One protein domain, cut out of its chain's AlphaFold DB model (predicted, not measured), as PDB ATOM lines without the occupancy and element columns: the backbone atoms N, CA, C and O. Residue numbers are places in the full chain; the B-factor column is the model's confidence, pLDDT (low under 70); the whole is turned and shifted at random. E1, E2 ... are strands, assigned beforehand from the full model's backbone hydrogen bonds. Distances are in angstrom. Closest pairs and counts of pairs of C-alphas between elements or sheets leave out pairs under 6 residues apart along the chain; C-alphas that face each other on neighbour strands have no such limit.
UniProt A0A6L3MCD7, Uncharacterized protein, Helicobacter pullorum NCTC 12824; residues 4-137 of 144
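What this domain is: This is residues 4 to 137 of the 144 residues of an uncharacterized protein of Helicobacter pullorum NCTC 12824 (UniProt A0A6L3MCD7). The chain is wound in stacked turns, a solenoid of roughly triangular cross-section, each turn laying short strands on those of the turn before. One side is a sheet of seven strands along the whole stack; a second holds E2, E4, E6 and E9, then E12 and E15; the third has links in the early turns and E8, E11 and E14 later. The printed part has 134 residues, with sixteen named strands, E1 to E16 in chain order, and no named helix; the class is all strand, though under half of the residues, 57, are in named strands. The four sheets are parallel throughout, in the orders E1 E3 E5 E7 E10 E13 E16, E2 E4 E6 E9, E8 E11 E14 and E12 E15. The whole is compact, with a radius of gyration of the C-alphas of 13.4 A and spans of 34 by 26 by 24 A.

Where its parts are: Find C-alpha 11 at (155.019, 134.944, 142.764), where E1 begins, residues 11 to 13. Next come E2, 23 to 25; E3, 30 to 33; E4, 43 to 45; and E5, 49 to 53, 13.3 A long. Read on to E6, 64 to 66, and E7, 71 to 75, 12.5 A long, beginning at C-alpha 71 (150.490, 120.753, 144.217). Then follow E8, 78 to 80; E9, 83 to 85; E10, 88 to 91; E11, 96 to 99; E12, 106 to 108; E13, 111 to 114; E14, 117 to 120; E15, 126 to 128; and E16, 132 to 134, ending at C-alpha 134 (150.014, 109.019, 134.706).

How they stand to each other: Start at edge strand E1: N 11 is 3.0 A from O 30 of E3, within hydrogen-bond range. Across this sheet to edge strand E16, the strands' lines turn by 63 degrees; at the far edge look for N 133 of E16 and O 112 of E13, 2.7 A apart. In the second sheet, N 25 of E2 and O 44 of E4 are 2.8 A apart. The closest C-alphas of E9, an edge strand of this sheet, and of E12 are those of Ala 84 and Phe 108, 4.5 A apart; N 127 of E15 is 2.9 A from O 106 of its neighbour E12, within hydrogen-bond range. In the third, N 80 of E8 and O 98 of E11 are 2.8 A apart, and N 97 of E11 and O 117 of E14 2.9 A. E8 runs on into E9 across a break of 2 residues, at 78 degrees, and E12 runs on into E13 across a break of 2 residues, at 79 degrees.

The domain as a whole: The two farthest C-alphas, of Asn 9 and Thr 123, are 40.2 A apart. The printed part has no cut and no long link. Mean pLDDT of the printed part is 98.0, and no printed residue is under 70.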
ATOM      1  N   THR A   4     161.593 130.465 153.028       96.69
ATOM      2  CA  THR A   4     160.158 130.185 153.191       96.69
ATOM      3  C   THR A   4     159.298 131.207 152.456       96.69
ATOM      4  O   THR A   4     159.392 132.408 152.697       96.69
ATOM      5  N   LEU A   5     158.403 130.720 151.599       95.31
ATOM      6  CA  LEU A   5     157.446 131.500 150.823       95.31
ATOM      7  C   LEU A   5     156.023 131.227 151.321       95.31
ATOM      8  O   LEU A   5     155.352 130.283 150.898       95.31
ATOM      9  N   ALA A   6     155.566 132.073 152.244       91.69
ATOM     10  CA  ALA A   6     154.242 131.989 152.867       91.69
ATOM     11  C   ALA A   6     153.187 132.914 152.223       91.69
ATOM     12  O   ALA A   6     152.044 132.937 152.667       91.69
ATOM     13  N   GLY A   7     153.563 133.698 151.205       90.19
ATOM     14  CA  GLY A   7     152.692 134.703 150.591       90.19
ATOM     15  C   GLY A   7     151.461 134.118 149.887       90.19
ATOM     16  O   GLY A   7     151.504 133.023 149.333       90.19
ATOM     17  N   ASN A   8     150.371 134.888 149.874       92.94
ATOM     18  CA  ASN A   8     149.084 134.507 149.270       92.94
ATOM     19  C   ASN A   8     148.840 135.151 147.898       92.94
ATOM     20  O   ASN A   8     147.718 135.148 147.408       92.94
ATOM     21  N   ASN A   9     149.883 135.716 147.290       96.38
ATOM     22  CA  ASN A   9     149.849 136.221 145.924       96.38
ATOM     23  C   ASN A   9     150.723 135.337 145.049       96.38
ATOM     24  O   ASN A   9     151.723 134.795 145.530       96.38
ATOM     25  N   ASN A  10     150.367 135.239 143.771       97.12
ATOM     26  CA  ASN A  10     151.222 134.569 142.807       97.12
ATOM     27  C   ASN A  10     152.587 135.259 142.779       97.12
ATOM     28  O   ASN A  10     152.675 136.489 142.750       97.12
ATOM     29  N   LEU A  11     153.648 134.460 142.785       97.88
ATOM     30  CA  LEU A  11     155.019 134.944 142.764       97.88
ATOM     31  C   LEU A  11     155.792 134.210 141.681       97.88
ATOM     32  O   LEU A  11     155.775 132.986 141.620       97.88
ATOM     33  N   THR A  12     156.506 134.959 140.847       98.06
ATOM     34  CA  THR A  12     157.461 134.398 139.891       98.06
ATOM     35  C   THR A  12     158.879 134.628 140.390       98.06
ATOM     36  O   THR A  12     159.265 135.766 140.657       98.06
ATOM     37  N   LEU A  13     159.666 133.558 140.478       97.56
ATOM     38  CA  LEU A  13     161.107 133.630 140.691       97.56
ATOM     39  C   LEU A  13     161.816 133.256 139.389       97.56
ATOM     40  O   LEU A  13     161.913 132.085 139.017       97.56
ATOM     41  N   ALA A  14     162.296 134.288 138.696       97.50
ATOM     42  CA  ALA A  14     162.990 134.153 137.416       97.50
ATOM     43  C   ALA A  14     164.520 134.080 137.540       97.50
ATOM     44  O   ALA A  14     165.195 133.664 136.602       97.50
ATOM     45  N   GLY A  15     165.070 134.490 138.686       97.44
ATOM     46  CA  GLY A  15     166.499 134.381 138.976       97.44
ATOM     47  C   GLY A  15     166.924 132.961 139.355       97.44
ATOM     48  O   GLY A  15     166.090 132.089 139.590       97.44
ATOM     49  N   VAL A  16     168.239 132.754 139.454       97.94
ATOM     50  CA  VAL A  16     168.821 131.492 139.931       97.94
ATOM     51  C   VAL A  16     168.726 131.420 141.454       97.94
ATOM     52  O   VAL A  16     169.311 132.238 142.163       97.94
ATOM     53  N   LEU A  17     168.028 130.407 141.957       97.75
ATOM     54  CA  LEU A  17     168.064 129.978 143.351       97.75
ATOM     55  C   LEU A  17     169.228 129.005 143.543       97.75
ATOM     56  O   LEU A  17     169.324 128.001 142.836       97.75
ATOM     57  N   ALA A  18     170.095 129.293 144.510       97.31
ATOM     58  CA  ALA A  18     171.299 128.522 144.806       97.31
ATOM     59  C   ALA A  18     171.438 128.266 146.316       97.31
ATOM     60  O   ALA A  18     170.760 128.893 147.131       97.31
ATOM     61  N   GLY A  19     172.355 127.371 146.687       97.56
ATOM     62  CA  GLY A  19     172.643 127.021 148.082       97.56
ATOM     63  C   GLY A  19     172.008 125.702 148.527       97.56
ATOM     64  O   GLY A  19     171.356 125.011 147.754       97.56
ATOM     65  N   ASN A  20     172.241 125.325 149.783       97.25
ATOM     66  CA  ASN A  20     171.871 124.012 150.329       97.25
ATOM     67  C   ASN A  20     170.705 124.053 151.332       97.25
ATOM     68  O   ASN A  20     170.291 123.008 151.828       97.25
ATOM     69  N   ALA A  21     170.190 125.244 151.639       97.88
ATOM     70  CA  ALA A  21     169.061 125.415 152.544       97.88
ATOM     71  C   ALA A  21     167.743 124.978 151.889       97.88
ATOM     72  O   ALA A  21     167.656 124.886 150.661       97.88
ATOM     73  N   ALA A  22     166.717 124.720 152.701       98.44
ATOM     74  CA  ALA A  22     165.432 124.282 152.179       98.44
ATOM     75  C   ALA A  22     164.708 125.408 151.427       98.44
ATOM     76  O   ALA A  22     164.746 126.576 151.830       98.44
ATOM     77  N   LEU A  23     163.988 125.030 150.369       98.50
ATOM     78  CA  LEU A  23     162.963 125.854 149.738       98.50
ATOM     79  C   LEU A  23     161.594 125.387 150.242       98.50
ATOM     80  O   LEU A  23     161.194 124.253 149.985       98.50
ATOM     81  N   ILE A  24     160.875 126.247 150.962       98.44
ATOM     82  CA  ILE A  24     159.592 125.914 151.589       98.44
ATOM     83  C   ILE A  24     158.492 126.785 150.985       98.44
ATOM     84  O   ILE A  24     158.498 128.002 151.147       98.44
ATOM     85  N   LYS A  25     157.508 126.174 150.327       98.12
ATOM     86  CA  LYS A  25     156.337 126.848 149.755       98.12
ATOM     87  C   LYS A  25     155.097 126.540 150.597       98.12
ATOM     88  O   LYS A  25     154.624 125.412 150.583       98.12
ATOM     89  N   ASN A  26     154.573 127.528 151.325       94.31
ATOM     90  CA  ASN A  26     153.489 127.340 152.306       94.31
ATOM     91  C   ASN A  26     152.206 128.138 151.996       94.31
ATOM     92  O   ASN A  26     151.122 127.729 152.392       94.31
ATOM     93  N   GLY A  27     152.301 129.281 151.306       95.00
ATOM     94  CA  GLY A  27     151.132 130.139 151.045       95.00
ATOM     95  C   GLY A  27     150.127 129.536 150.055       95.00
ATOM     96  O   GLY A  27     150.472 128.615 149.321       95.00
ATOM     97  N   ALA A  28     148.899 130.057 149.993       95.25
ATOM     98  CA  ALA A  28     147.828 129.461 149.177       95.25
ATOM     99  C   ALA A  28     147.989 129.660 147.654       95.25
ATOM    100  O   ALA A  28     147.420 128.902 146.873       95.25
ATOM    101  N   ALA A  29     148.751 130.669 147.230       96.62
ATOM    102  CA  ALA A  29     148.914 131.037 145.822       96.62
ATOM    103  C   ALA A  29     149.966 130.194 145.084       96.62
ATOM    104  O   ALA A  29     150.616 129.337 145.686       96.62
ATOM    105  N   ASP A  30     150.154 130.444 143.787       98.25
ATOM    106  CA  ASP A  30     151.175 129.767 142.987       98.25
ATOM    107  C   ASP A  30     152.564 130.405 143.156       98.25
ATOM    108  O   ASP A  30     152.715 131.630 143.181       98.25
ATOM    109  N   LEU A  31     153.592 129.562 143.251       98.62
ATOM    110  CA  LEU A  31     154.984 129.959 143.065       98.62
ATOM    111  C   LEU A  31     155.483 129.403 141.732       98.62
ATOM    112  O   LEU A  31     155.665 128.197 141.590       98.62
ATOM    113  N   LEU A  32     155.757 130.295 140.787       98.62
ATOM    114  CA  LEU A  32     156.282 129.962 139.470       98.62
ATOM    115  C   LEU A  32     157.813 130.061 139.470       98.62
ATOM    116  O   LEU A  32     158.371 131.146 139.653       98.62
ATOM    117  N   LEU A  33     158.498 128.943 139.238       98.62
ATOM    118  CA  LEU A  33     159.950 128.894 139.053       98.62
ATOM    119  C   LEU A  33     160.278 128.820 137.563       98.62
ATOM    120  O   LEU A  33     160.003 127.811 136.914       98.62
ATOM    121  N   THR A  34     160.890 129.879 137.034       98.12
ATOM    122  CA  THR A  34     161.312 129.939 135.622       98.12
ATOM    123  C   THR A  34     162.829 129.985 135.451       98.12
ATOM    124  O   THR A  34     163.322 129.877 134.331       98.12
ATOM    125  N   GLY A  35     163.574 130.187 136.541       97.56
ATOM    126  CA  GLY A  35     165.034 130.190 136.532       97.56
ATOM    127  C   GLY A  35     165.628 128.784 136.404       97.56
ATOM    128  O   GLY A  35     165.037 127.801 136.847       97.56
ATOM    129  N   ASN A  36     166.835 128.691 135.840       97.62
ATOM    130  CA  ASN A  36     167.652 127.479 135.909       97.62
ATOM    131  C   ASN A  36     168.344 127.426 137.278       97.62
ATOM    132  O   ASN A  36     169.372 128.070 137.487       97.62
ATOM    133  N   ASN A  37     167.734 126.726 138.223       98.44
ATOM    134  CA  ASN A  37     168.133 126.740 139.622       98.44
ATOM    135  C   ASN A  37     169.288 125.768 139.898       98.44
ATOM    136  O   ASN A  37     169.495 124.794 139.182       98.44
ATOM    137  N   THR A  38     170.052 126.028 140.957       97.94
ATOM    138  CA  THR A  38     171.210 125.213 141.367       97.94
ATOM    139  C   THR A  38     171.189 124.850 142.849       97.94
ATOM    140  O   THR A  38     172.162 124.289 143.357       97.94
ATOM    141  N   PHE A  39     170.099 125.154 143.561       98.06
ATOM    142  CA  PHE A  39     169.967 124.761 144.958       98.06
ATOM    143  C   PHE A  39     169.991 123.233 145.104       98.06
ATOM    144  O   PHE A  39     169.502 122.492 144.248       98.06
ATOM    145  N   THR A  40     170.591 122.778 146.197       97.88
ATOM    146  CA  THR A  40     170.781 121.361 146.531       97.88
ATOM    147  C   THR A  40     169.999 120.940 147.769       97.88
ATOM    148  O   THR A  40     169.945 119.757 148.102       97.88
ATOM    149  N   GLY A  41     169.384 121.900 148.462       98.44
ATOM    150  CA  GLY A  41     168.529 121.633 149.609       98.44
ATOM    151  C   GLY A  41     167.219 120.929 149.238       98.44
ATOM    152  O   GLY A  41     166.884 120.784 148.052       98.44
ATOM    153  N   PRO A  42     166.460 120.484 150.250       98.50
ATOM    154  CA  PRO A  42     165.161 119.876 150.026       98.50
ATOM    155  C   PRO A  42     164.139 120.925 149.573       98.50
ATOM    156  O   PRO A  42     164.188 122.090 149.977       98.50
ATOM    157  N   LEU A  43     163.177 120.485 148.767       98.75
ATOM    158  CA  LEU A  43     161.990 121.250 148.409       98.75
ATOM    159  C   LEU A  43     160.785 120.720 149.192       98.75
ATOM    160  O   LEU A  43     160.416 119.552 149.075       98.75
ATOM    161  N   ASN A  44     160.137 121.596 149.955       98.75
ATOM    162  CA  ASN A  44     158.898 121.297 150.661       98.75
ATOM    163  C   ASN A  44     157.754 122.160 150.115       98.75
ATOM    164  O   ASN A  44     157.704 123.366 150.364       98.75
ATOM    165  N   VAL A  45     156.825 121.547 149.387       98.75
ATOM    166  CA  VAL A  45     155.593 122.194 148.924       98.75
ATOM    167  C   VAL A  45     154.494 121.880 149.938       98.75
ATOM    168  O   VAL A  45     153.791 120.881 149.825       98.75
ATOM    169  N   ALA A  46     154.390 122.712 150.970       98.25
ATOM    170  CA  ALA A  46     153.487 122.544 152.106       98.25
ATOM    171  C   ALA A  46     152.078 123.125 151.871       98.25
ATOM    172  O   ALA A  46     151.138 122.702 152.538       98.25
ATOM    173  N   GLY A  47     151.916 124.060 150.928       97.62
ATOM    174  CA  GLY A  47     150.624 124.669 150.605       97.62
ATOM    175  C   GLY A  47     150.586 125.367 149.242       97.62
ATOM    176  O   GLY A  47     151.624 125.743 148.682       97.62
ATOM    177  N   GLY A  48     149.373 125.541 148.709       98.25
ATOM    178  CA  GLY A  48     149.135 126.117 147.382       98.25
ATOM    179  C   GLY A  48     149.792 125.293 146.275       98.25
ATOM    180  O   GLY A  48     149.837 124.065 146.353       98.25
ATOM    181  N   SER A  49     150.343 125.958 145.259       98.50
ATOM    182  CA  SER A  49     151.072 125.284 144.180       98.50
ATOM    183  C   SER A  49     152.492 125.812 143.973       98.50
ATOM    184  O   SER A  49     152.801 126.969 144.268       98.50
ATOM    185  N   LEU A  50     153.362 124.929 143.480       98.75
ATOM    186  CA  LEU A  50     154.634 125.255 142.845       98.75
ATOM    187  C   LEU A  50     154.549 124.832 141.378       98.75
ATOM    188  O   LEU A  50     154.340 123.651 141.102       98.75
ATOM    189  N   THR A  51     154.756 125.757 140.452       98.88
ATOM    190  CA  THR A  51     154.765 125.477 139.015       98.88
ATOM    191  C   THR A  51     156.165 125.692 138.452       98.88
ATOM    192  O   THR A  51     156.822 126.686 138.758       98.88
ATOM    193  N   THR A  52     156.648 124.759 137.635       98.75
ATOM    194  CA  THR A  52     157.970 124.853 137.006       98.75
ATOM    195  C   THR A  52     157.876 125.173 135.523       98.75
ATOM    196  O   THR A  52     156.982 124.694 134.827       98.75
ATOM    197  N   VAL A  53     158.839 125.946 135.021       97.50
ATOM    198  CA  VAL A  53     159.040 126.172 133.588       97.50
ATOM    199  C   VAL A  53     160.450 125.743 133.212       97.50
ATOM    200  O   VAL A  53     161.432 126.280 133.720       97.50
ATOM    201  N   GLY A  54     160.542 124.787 132.289       96.44
ATOM    202  CA  GLY A  54     161.814 124.250 131.817       96.44
ATOM    203  C   GLY A  54     162.466 123.249 132.778       96.44
ATOM    204  O   GLY A  54     162.071 123.078 133.930       96.44
ATOM    205  N   ASN A  55     163.491 122.566 132.271       97.62
ATOM    206  CA  ASN A  55     164.061 121.371 132.911       97.62
ATOM    207  C   ASN A  55     164.943 121.677 134.135       97.62
ATOM    208  O   ASN A  55     165.249 120.795 134.927       97.62
ATOM    209  N   GLY A  56     165.387 122.928 134.270       97.12
ATOM    210  CA  GLY A  56     166.292 123.374 135.331       97.12
ATOM    211  C   GLY A  56     165.598 123.959 136.559       97.12
ATOM    212  O   GLY A  56     166.256 124.358 137.517       97.12
ATOM    213  N   ALA A  57     164.271 124.051 136.542       98.44
ATOM    214  CA  ALA A  57     163.518 124.817 137.528       98.44
ATOM    215  C   ALA A  57     163.615 124.274 138.962       98.44
ATOM    216  O   ALA A  57     163.481 125.045 139.908       98.44
ATOM    217  N   LEU A  58     163.864 122.977 139.161       98.38
ATOM    218  CA  LEU A  58     164.004 122.390 140.503       98.38
ATOM    219  C   LEU A  58     165.458 122.236 140.968       98.38
ATOM    220  O   LEU A  58     165.691 121.766 142.080       98.38
ATOM    221  N   GLY A  59     166.430 122.636 140.144       97.00
ATOM    222  CA  GLY A  59     167.848 122.453 140.434       97.00
ATOM    223  C   GLY A  59     168.213 121.007 140.772       97.00
ATOM    224  O   GLY A  59     167.681 120.068 140.186       97.00
ATOM    225  N   ASN A  60     169.125 120.839 141.730       96.56
ATOM    226  CA  ASN A  60     169.656 119.541 142.151       96.56
ATOM    227  C   ASN A  60     169.123 119.170 143.540       96.56
ATOM    228  O   ASN A  60     169.897 118.826 144.437       96.56
ATOM    229  N   THR A  61     167.813 119.326 143.743       96.69
ATOM    230  CA  THR A  61     167.193 119.150 145.058       96.69
ATOM    231  C   THR A  61     167.499 117.779 145.669       96.69
ATOM    232  O   THR A  61     167.410 116.738 145.012       96.69
ATOM    233  N   SER A  62     167.839 117.768 146.959       97.38
ATOM    234  CA  SER A  62     168.106 116.532 147.701       97.38
ATOM    235  C   SER A  62     166.860 115.666 147.907       97.38
ATOM    236  O   SER A  62     166.992 114.483 148.218       97.38
ATOM    237  N   GLY A  63     165.670 116.230 147.697       98.12
ATOM    238  CA  GLY A  63     164.400 115.533 147.812       98.12
ATOM    239  C   GLY A  63     163.215 116.484 147.761       98.12
ATOM    240  O   GLY A  63     163.329 117.657 148.120       98.12
ATOM    241  N   VAL A  64     162.064 115.963 147.346       98.88
ATOM    242  CA  VAL A  64     160.815 116.725 147.268       98.88
ATOM    243  C   VAL A  64     159.766 116.110 148.180       98.88
ATOM    244  O   VAL A  64     159.496 114.912 148.113       98.88
ATOM    245  N   THR A  65     159.137 116.942 149.007       98.88
ATOM    246  CA  THR A  65     157.924 116.586 149.752       98.88
ATOM    247  C   THR A  65     156.768 117.466 149.299       98.88
ATOM    248  O   THR A  65     156.892 118.691 149.306       98.88
ATOM    249  N   VAL A  66     155.641 116.854 148.925       98.88
ATOM    250  CA  VAL A  66     154.399 117.570 148.595       98.88
ATOM    251  C   VAL A  66     153.340 117.257 149.649       98.88
ATOM    252  O   VAL A  66     152.865 116.124 149.771       98.88
ATOM    253  N   GLY A  67     152.999 118.263 150.447       98.69
ATOM    254  CA  GLY A  67     152.031 118.172 151.534       98.69
ATOM    255  C   GLY A  67     150.588 118.033 151.049       98.69
ATOM    256  O   GLY A  67     150.254 118.340 149.905       98.69
ATOM    257  N   THR A  68     149.713 117.569 151.937       98.25
ATOM    258  CA  THR A  68     148.272 117.465 151.670       98.25
ATOM    259  C   THR A  68     147.691 118.821 151.272       98.25
ATOM    260  O   THR A  68     147.953 119.826 151.926       98.25
ATOM    261  N   GLY A  69     146.876 118.849 150.215       97.12
ATOM    262  CA  GLY A  69     146.276 120.086 149.701       97.12
ATOM    263  C   GLY A  69     147.240 120.980 148.912       97.12
ATOM    264  O   GLY A  69     146.829 122.050 148.466       97.12
ATOM    265  N   ALA A  70     148.491 120.551 148.716       98.75
ATOM    266  CA  ALA A  70     149.471 121.246 147.896       98.75
ATOM    267  C   ALA A  70     149.698 120.537 146.549       98.75
ATOM    268  O   ALA A  70     149.458 119.331 146.424       98.75
ATOM    269  N   SER A  71     150.182 121.284 145.551       98.81
ATOM    270  CA  SER A  71     150.490 120.753 144.217       98.81
ATOM    271  C   SER A  71     151.885 121.133 143.727       98.81
ATOM    272  O   SER A  71     152.314 122.278 143.866       98.81
ATOM    273  N   LEU A  72     152.561 120.188 143.083       98.88
ATOM    274  CA  LEU A  72     153.733 120.417 142.247       98.88
ATOM    275  C   LEU A  72     153.356 120.197 140.777       98.88
ATOM    276  O   LEU A  72     153.080 119.071 140.367       98.88
ATOM    277  N   ASN A  73     153.379 121.261 139.980       98.88
ATOM    278  CA  ASN A  73     153.029 121.235 138.563       98.88
ATOM    279  C   ASN A  73     154.304 121.302 137.711       98.88
ATOM    280  O   ASN A  73     154.955 122.345 137.628       98.88
ATOM    281  N   LEU A  74     154.667 120.188 137.077       98.81
ATOM    282  CA  LEU A  74     155.873 120.062 136.268       98.81
ATOM    283  C   LEU A  74     155.608 120.451 134.810       98.81
ATOM    284  O   LEU A  74     155.094 119.653 134.021       98.81
ATOM    285  N   GLY A  75     155.989 121.681 134.458       98.50
ATOM    286  CA  GLY A  75     155.985 122.195 133.082       98.50
ATOM    287  C   GLY A  75     157.285 121.927 132.312       98.50
ATOM    288  O   GLY A  75     157.431 122.394 131.185       98.50
ATOM    289  N   GLY A  76     158.224 121.193 132.905       97.94
ATOM    290  CA  GLY A  76     159.470 120.728 132.296       97.94
ATOM    291  C   GLY A  76     159.913 119.405 132.922       97.94
ATOM    292  O   GLY A  76     159.317 118.951 133.904       97.94
ATOM    293  N   ASN A  77     160.960 118.790 132.369       98.56
ATOM    294  CA  ASN A  77     161.544 117.575 132.942       98.56
ATOM    295  C   ASN A  77     162.066 117.837 134.360       98.56
ATOM    296  O   ASN A  77     162.579 118.918 134.647       98.56
ATOM    297  N   ALA A  78     161.990 116.832 135.228       98.56
ATOM    298  CA  ALA A  78     162.545 116.905 136.573       98.56
ATOM    299  C   ALA A  78     163.212 115.584 136.954       98.56
ATOM    300  O   ALA A  78     162.654 114.519 136.706       98.56
ATOM    301  N   SER A  79     164.369 115.666 137.611       98.19
ATOM    302  CA  SER A  79     165.091 114.514 138.156       98.19
ATOM    303  C   SER A  79     165.221 114.673 139.661       98.19
ATOM    304  O   SER A  79     165.881 115.596 140.132       98.19
ATOM    305  N   LEU A  80     164.573 113.790 140.415       98.56
ATOM    306  CA  LEU A  80     164.472 113.874 141.866       98.56
ATOM    307  C   LEU A  80     165.236 112.737 142.543       98.56
ATOM    308  O   LEU A  80     165.107 111.557 142.194       98.56
ATOM    309  N   ASN A  81     165.975 113.085 143.593       98.38
ATOM    310  CA  ASN A  81     166.593 112.095 144.469       98.38
ATOM    311  C   ASN A  81     165.540 111.273 145.216       98.38
ATOM    312  O   ASN A  81     165.633 110.042 145.249       98.38
ATOM    313  N   THR A  82     164.549 111.956 145.788       98.56
ATOM    314  CA  THR A  82     163.413 111.363 146.496       98.56
ATOM    315  C   THR A  82     162.126 112.133 146.204       98.56
ATOM    316  O   THR A  82     162.160 113.334 145.915       98.56
ATOM    317  N   LEU A  83     160.993 111.435 146.293       98.75
ATOM    318  CA  LEU A  83     159.653 112.016 146.228       98.75
ATOM    319  C   LEU A  83     158.798 111.425 147.352       98.75
ATOM    320  O   LEU A  83     158.693 110.203 147.470       98.75
ATOM    321  N   ALA A  84     158.194 112.292 148.163       98.75
ATOM    322  CA  ALA A  84     157.365 111.909 149.297       98.75
ATOM    323  C   ALA A  84     156.162 112.843 149.495       98.75
ATOM    324  O   ALA A  84     156.071 113.923 148.905       98.75
ATOM    325  N   GLY A  85     155.234 112.419 150.353       98.62
ATOM    326  CA  GLY A  85     154.064 113.200 150.754       98.62
ATOM    327  C   GLY A  85     152.739 112.670 150.207       98.62
ATOM    328  O   GLY A  85     152.666 111.561 149.679       98.62
ATOM    329  N   ASN A  86     151.689 113.473 150.394       98.56
ATOM    330  CA  ASN A  86     150.283 113.124 150.146       98.56
ATOM    331  C   ASN A  86     149.566 114.141 149.238       98.56
ATOM    332  O   ASN A  86     148.347 114.088 149.089       98.56
ATOM    333  N   GLY A  87     150.297 115.115 148.693       98.75
ATOM    334  CA  GLY A  87     149.755 116.127 147.791       98.75
ATOM    335  C   GLY A  87     149.617 115.644 146.352       98.75
ATOM    336  O   GLY A  87     149.574 114.448 146.071       98.75
ATOM    337  N   VAL A  88     149.556 116.594 145.425       98.94
ATOM    338  CA  VAL A  88     149.432 116.318 143.991       98.94
ATOM    339  C   VAL A  88     150.750 116.610 143.284       98.94
ATOM    340  O   VAL A  88     151.364 117.652 143.497       98.94
ATOM    341  N   VAL A  89     151.181 115.706 142.413       98.88
ATOM    342  CA  VAL A  89     152.228 115.960 141.422       98.88
ATOM    343  C   VAL A  89     151.602 115.807 140.044       98.88
ATOM    344  O   VAL A  89     151.092 114.744 139.698       98.88
ATOM    345  N   GLN A  90     151.640 116.877 139.258       98.88
ATOM    346  CA  GLN A  90     151.103 116.928 137.906       98.88
ATOM    347  C   GLN A  90     152.259 116.996 136.907       98.88
ATOM    348  O   GLN A  90     152.995 117.978 136.887       98.88
ATOM    349  N   VAL A  91     152.406 115.988 136.048       98.81
ATOM    350  CA  VAL A  91     153.421 115.962 134.981       98.81
ATOM    351  C   VAL A  91     152.763 116.339 133.657       98.81
ATOM    352  O   VAL A  91     151.890 115.620 133.162       98.81
ATOM    353  N   ALA A  92     153.117 117.496 133.091       98.56
ATOM    354  CA  ALA A  92     152.556 117.921 131.807       98.56
ATOM    355  C   ALA A  92     153.047 117.026 130.650       98.56
ATOM    356  O   ALA A  92     154.127 116.438 130.715       98.56
ATOM    357  N   GLY A  93     152.242 116.918 129.587       98.44
ATOM    358  CA  GLY A  93     152.572 116.107 128.412       98.44
ATOM    359  C   GLY A  93     153.891 116.528 127.760       98.44
ATOM    360  O   GLY A  93     154.199 117.716 127.685       98.44
ATOM    361  N   GLY A  94     154.670 115.547 127.300       97.75
ATOM    362  CA  GLY A  94     156.000 115.771 126.719       97.75
ATOM    363  C   GLY A  94     157.137 115.925 127.737       97.75
ATOM    364  O   GLY A  94     158.291 115.980 127.324       97.75
ATOM    365  N   ASN A  95     156.833 115.941 129.040       98.69
ATOM    366  CA  ASN A  95     157.828 115.986 130.111       98.69
ATOM    367  C   ASN A  95     157.957 114.633 130.819       98.69
ATOM    368  O   ASN A  95     157.006 113.853 130.873       98.69
ATOM    369  N   THR A  96     159.117 114.394 131.424       98.81
ATOM    370  CA  THR A  96     159.409 113.212 132.238       98.81
ATOM    371  C   THR A  96     159.752 113.622 133.667       98.81
ATOM    372  O   THR A  96     160.601 114.488 133.897       98.81
ATOM    373  N   LEU A  97     159.117 112.959 134.632       98.81
ATOM    374  CA  LEU A  97     159.536 112.948 136.027       98.81
ATOM    375  C   LEU A  97     160.397 111.707 136.277       98.81
ATOM    376  O   LEU A  97     159.895 110.589 136.237       98.81
ATOM    377  N   ALA A  98     161.679 111.898 136.565       98.75
ATOM    378  CA  ALA A  98     162.576 110.842 137.012       98.75
ATOM    379  C   ALA A  98     162.699 110.853 138.542       98.75
ATOM    380  O   ALA A  98     162.960 111.898 139.136       98.75
ATOM    381  N   VAL A  99     162.550 109.699 139.195       98.69
ATOM    382  CA  VAL A  99     162.644 109.562 140.661       98.69
ATOM    383  C   VAL A  99     163.579 108.418 141.031       98.69
ATOM    384  O   VAL A  99     163.579 107.374 140.385       98.69
ATOM    385  N   GLY A 100     164.349 108.598 142.105       98.38
ATOM    386  CA  GLY A 100     165.190 107.553 142.692       98.38
ATOM    387  C   GLY A 100     166.691 107.811 142.577       98.38
ATOM    388  O   GLY A 100     167.483 106.894 142.787       98.38
ATOM    389  N   GLY A 101     167.103 109.057 142.308       97.56
ATOM    390  CA  GLY A 101     168.522 109.443 142.251       97.56
ATOM    391  C   GLY A 101     169.312 109.157 143.539       97.56
ATOM    392  O   GLY A 101     170.531 109.038 143.498       97.56
ATOM    393  N   SER A 102     168.626 108.977 144.675       97.31
ATOM    394  CA  SER A 102     169.240 108.619 145.961       97.31
ATOM    395  C   SER A 102     169.559 107.128 146.137       97.31
ATOM    396  O   SER A 102     170.243 106.783 147.096       97.31
ATOM    397  N   ASN A 103     169.058 106.238 145.269       97.75
ATOM    398  CA  ASN A 103     169.084 104.777 145.459       97.75
ATOM    399  C   ASN A 103     168.369 104.266 146.730       97.75
ATOM    400  O   ASN A 103     168.472 103.085 147.058       97.75
ATOM    401  N   LEU A 104     167.629 105.127 147.434       97.69
ATOM    402  CA  LEU A 104     166.857 104.765 148.622       97.69
ATOM    403  C   LEU A 104     165.418 104.386 148.262       97.69
ATOM    404  O   LEU A 104     164.923 104.700 147.176       97.69
ATOM    405  N   ASN A 105     164.733 103.741 149.204       98.31
ATOM    406  CA  ASN A 105     163.300 103.502 149.097       98.31
ATOM    407  C   ASN A 105     162.526 104.808 149.314       98.31
ATOM    408  O   ASN A 105     162.811 105.569 150.237       98.31
ATOM    409  N   ASN A 106     161.524 105.038 148.475       97.50
ATOM    410  CA  ASN A 106     160.658 106.206 148.469       97.50
ATOM    411  C   ASN A 106     159.209 105.752 148.609       97.50
ATOM    412  O   ASN A 106     158.823 104.719 148.065       97.50
ATOM    413  N   THR A 107     158.394 106.529 149.315       98.44
ATOM    414  CA  THR A 107     156.941 106.349 149.318       98.44
ATOM    415  C   THR A 107     156.281 107.680 149.023       98.44
ATOM    416  O   THR A 107     156.451 108.641 149.773       98.44
ATOM    417  N   PHE A 108     155.500 107.709 147.948       98.81
ATOM    418  CA  PHE A 108     154.610 108.811 147.626       98.81
ATOM    419  C   PHE A 108     153.173 108.302 147.712       98.81
ATOM    420  O   PHE A 108     152.756 107.433 146.950       98.81
ATOM    421  N   ALA A 109     152.433 108.824 148.684       98.75
ATOM    422  CA  ALA A 109     151.053 108.438 148.970       98.75
ATOM    423  C   ALA A 109     150.036 109.436 148.390       98.75
ATOM    424  O   ALA A 109     148.832 109.288 148.586       98.75
ATOM    425  N   GLY A 110     150.524 110.455 147.681       98.69
ATOM    426  CA  GLY A 110     149.718 111.455 146.998       98.69
ATOM    427  C   GLY A 110     149.207 111.007 145.631       98.69
ATOM    428  O   GLY A 110     149.290 109.839 145.257       98.69
ATOM    429  N   ALA A 111     148.677 111.964 144.875       98.81
ATOM    430  CA  ALA A 111     148.236 111.742 143.504       98.81
ATOM    431  C   ALA A 111     149.345 112.117 142.516       98.81
ATOM    432  O   ALA A 111     149.769 113.271 142.476       98.81
ATOM    433  N   LEU A 112     149.805 111.160 141.714       98.81
ATOM    434  CA  LEU A 112     150.746 111.381 140.620       98.81
ATOM    435  C   LEU A 112     149.988 111.292 139.293       98.81
ATOM    436  O   LEU A 112     149.579 110.206 138.893       98.81
ATOM    437  N   ASN A 113     149.782 112.424 138.621       98.44
ATOM    438  CA  ASN A 113     148.866 112.553 137.485       98.44
ATOM    439  C   ASN A 113     149.539 113.144 136.242       98.44
ATOM    440  O   ASN A 113     150.518 113.884 136.345       98.44
ATOM    441  N   GLY A 114     148.938 112.914 135.070       98.38
ATOM    442  CA  GLY A 114     149.219 113.670 133.849       98.38
ATOM    443  C   GLY A 114     149.604 112.866 132.625       98.38
ATOM    444  O   GLY A 114     149.833 111.667 132.688       98.38
ATOM    445  N   ALA A 115     149.705 113.570 131.499       98.44
ATOM    446  CA  ALA A 115     150.087 112.983 130.217       98.44
ATOM    447  C   ALA A 115     151.608 112.856 130.017       98.44
ATOM    448  O   ALA A 115     152.044 112.402 128.962       98.44
ATOM    449  N   GLY A 116     152.415 113.307 130.983       98.62
ATOM    450  CA  GLY A 116     153.863 113.111 130.971       98.62
ATOM    451  C   GLY A 116     154.277 111.683 131.324       98.62
ATOM    452  O   GLY A 116     153.439 110.814 131.551       98.62
ATOM    453  N   ASN A 117     155.587 111.458 131.386       98.88
ATOM    454  CA  ASN A 117     156.183 110.162 131.691       98.88
ATOM    455  C   ASN A 117     156.704 110.101 133.132       98.88
ATOM    456  O   ASN A 117     157.028 111.126 133.742       98.88
ATOM    457  N   LEU A 118     156.857 108.881 133.637       98.81
ATOM    458  CA  LEU A 118     157.528 108.560 134.889       98.81
ATOM    459  C   LEU A 118     158.701 107.615 134.612       98.81
ATOM    460  O   LEU A 118     158.502 106.528 134.079       98.81
ATOM    461  N   ASP A 119     159.893 107.991 135.062       98.88
ATOM    462  CA  ASP A 119     161.069 107.126 135.060       98.88
ATOM    463  C   ASP A 119     161.467 106.789 136.499       98.88
ATOM    464  O   ASP A 119     161.897 107.645 137.279       98.88
ATOM    465  N   LYS A 120     161.362 105.514 136.862       98.69
ATOM    466  CA  LYS A 120     161.909 104.991 138.108       98.69
ATOM    467  C   LYS A 120     163.372 104.597 137.897       98.69
ATOM    468  O   LYS A 120     163.679 103.604 137.242       98.69
ATOM    469  N   ASN A 121     164.267 105.372 138.499       98.50
ATOM    470  CA  ASN A 121     165.714 105.193 138.457       98.50
ATOM    471  C   ASN A 121     166.266 104.702 139.807       98.50
ATOM    472  O   ASN A 121     165.578 104.710 140.830       98.50
ATOM    473  N   GLY A 122     167.539 104.302 139.811       98.38
ATOM    474  CA  GLY A 122     168.264 103.894 141.016       98.38
ATOM    475  C   GLY A 122     167.820 102.547 141.588       98.38
ATOM    476  O   GLY A 122     166.805 101.984 141.189       98.38
ATOM    477  N   THR A 123     168.588 102.005 142.530       98.56
ATOM    478  CA  THR A 123     168.400 100.625 143.021       98.56
ATOM    479  C   THR A 123     167.295 100.456 144.064       98.56
ATOM    480  O   THR A 123     166.902  99.327 144.340       98.56
ATOM    481  N   GLY A 124     166.801 101.547 144.655       98.56
ATOM    482  CA  GLY A 124     165.742 101.508 145.668       98.56
ATOM    483  C   GLY A 124     164.351 101.219 145.095       98.56
ATOM    484  O   GLY A 124     164.175 101.081 143.884       98.56
ATOM    485  N   THR A 125     163.346 101.184 145.964       98.69
ATOM    486  CA  THR A 125     161.929 101.035 145.598       98.69
ATOM    487  C   THR A 125     161.228 102.395 145.512       98.69
ATOM    488  O   THR A 125     161.436 103.241 146.378       98.69
ATOM    489  N   LEU A 126     160.364 102.619 144.522       98.69
ATOM    490  CA  LEU A 126     159.387 103.716 144.521       98.69
ATOM    491  C   LEU A 126     157.988 103.150 144.755       98.69
ATOM    492  O   LEU A 126     157.326 102.667 143.845       98.69
ATOM    493  N   ASN A 127     157.530 103.241 145.997       98.56
ATOM    494  CA  ASN A 127     156.189 102.833 146.376       98.56
ATOM    495  C   ASN A 127     155.200 103.982 146.127       98.56
ATOM    496  O   ASN A 127     155.202 104.983 146.848       98.56
ATOM    497  N   LEU A 128     154.356 103.834 145.109       98.50
ATOM    498  CA  LEU A 128     153.277 104.769 144.805       98.50
ATOM    499  C   LEU A 128     151.959 104.258 145.395       98.50
ATOM    500  O   LEU A 128     151.193 103.558 144.732       98.50
ATOM    501  N   SER A 129     151.703 104.590 146.660       98.44
ATOM    502  CA  SER A 129     150.563 104.052 147.417       98.44
ATOM    503  C   SER A 129     149.281 104.881 147.300       98.44
ATOM    504  O   SER A 129     148.267 104.514 147.891       98.44
ATOM    505  N   GLY A 130     149.339 106.020 146.608       98.19
ATOM    506  CA  GLY A 130     148.197 106.899 146.366       98.19
ATOM    507  C   GLY A 130     147.564 106.706 144.987       98.19
ATOM    508  O   GLY A 130     147.547 105.607 144.432       98.19
ATOM    509  N   VAL A 131     147.015 107.789 144.432       97.94
ATOM    510  CA  VAL A 131     146.398 107.781 143.096       97.94
ATOM    511  C   VAL A 131     147.485 107.860 142.024       97.94
ATOM    512  O   VAL A 131     148.303 108.774 142.035       97.94
ATOM    513  N   ASN A 132     147.449 106.941 141.061       96.38
ATOM    514  CA  ASN A 132     148.408 106.870 139.958       96.38
ATOM    515  C   ASN A 132     147.687 107.131 138.629       96.38
ATOM    516  O   ASN A 132     147.161 106.211 138.011       96.38
ATOM    517  N   GLY A 133     147.625 108.399 138.223       97.50
ATOM    518  CA  GLY A 133     146.942 108.889 137.023       97.50
ATOM    519  C   GLY A 133     147.885 109.343 135.903       97.50
ATOM    520  O   GLY A 133     147.524 110.232 135.129       97.50
ATOM    521  N   ILE A 134     149.106 108.807 135.841       98.06
ATOM    522  CA  ILE A 134     150.014 109.019 134.706       98.06
ATOM    523  C   ILE A 134     149.496 108.230 133.503       98.06
ATOM    524  O   ILE A 134     149.233 107.036 133.609       98.06
ATOM    525  N   THR A 135     149.358 108.896 132.358       98.25
ATOM    526  CA  THR A 135     148.905 108.281 131.101       98.25
ATOM    527  C   THR A 135     150.005 108.193 130.044       98.25
ATOM    528  O   THR A 135     149.776 107.603 128.991       98.25
ATOM    529  N   GLY A 136     151.170 108.807 130.282       98.38
ATOM    530  CA  GLY A 136     152.370 108.596 129.473       98.38
ATOM    531  C   GLY A 136     153.108 107.313 129.861       98.38
ATOM    532  O   GLY A 136     152.577 106.453 130.565       98.38
ATOM    533  N   ALA A 137     154.348 107.174 129.394       98.44
ATOM    534  CA  ALA A 137     155.162 106.003 129.699       98.44
ATOM    535  C   ALA A 137     155.545 105.963 131.186       98.44
ATOM    536  O   ALA A 137     155.902 106.986 131.769       98.44
TER     537      ALA A 137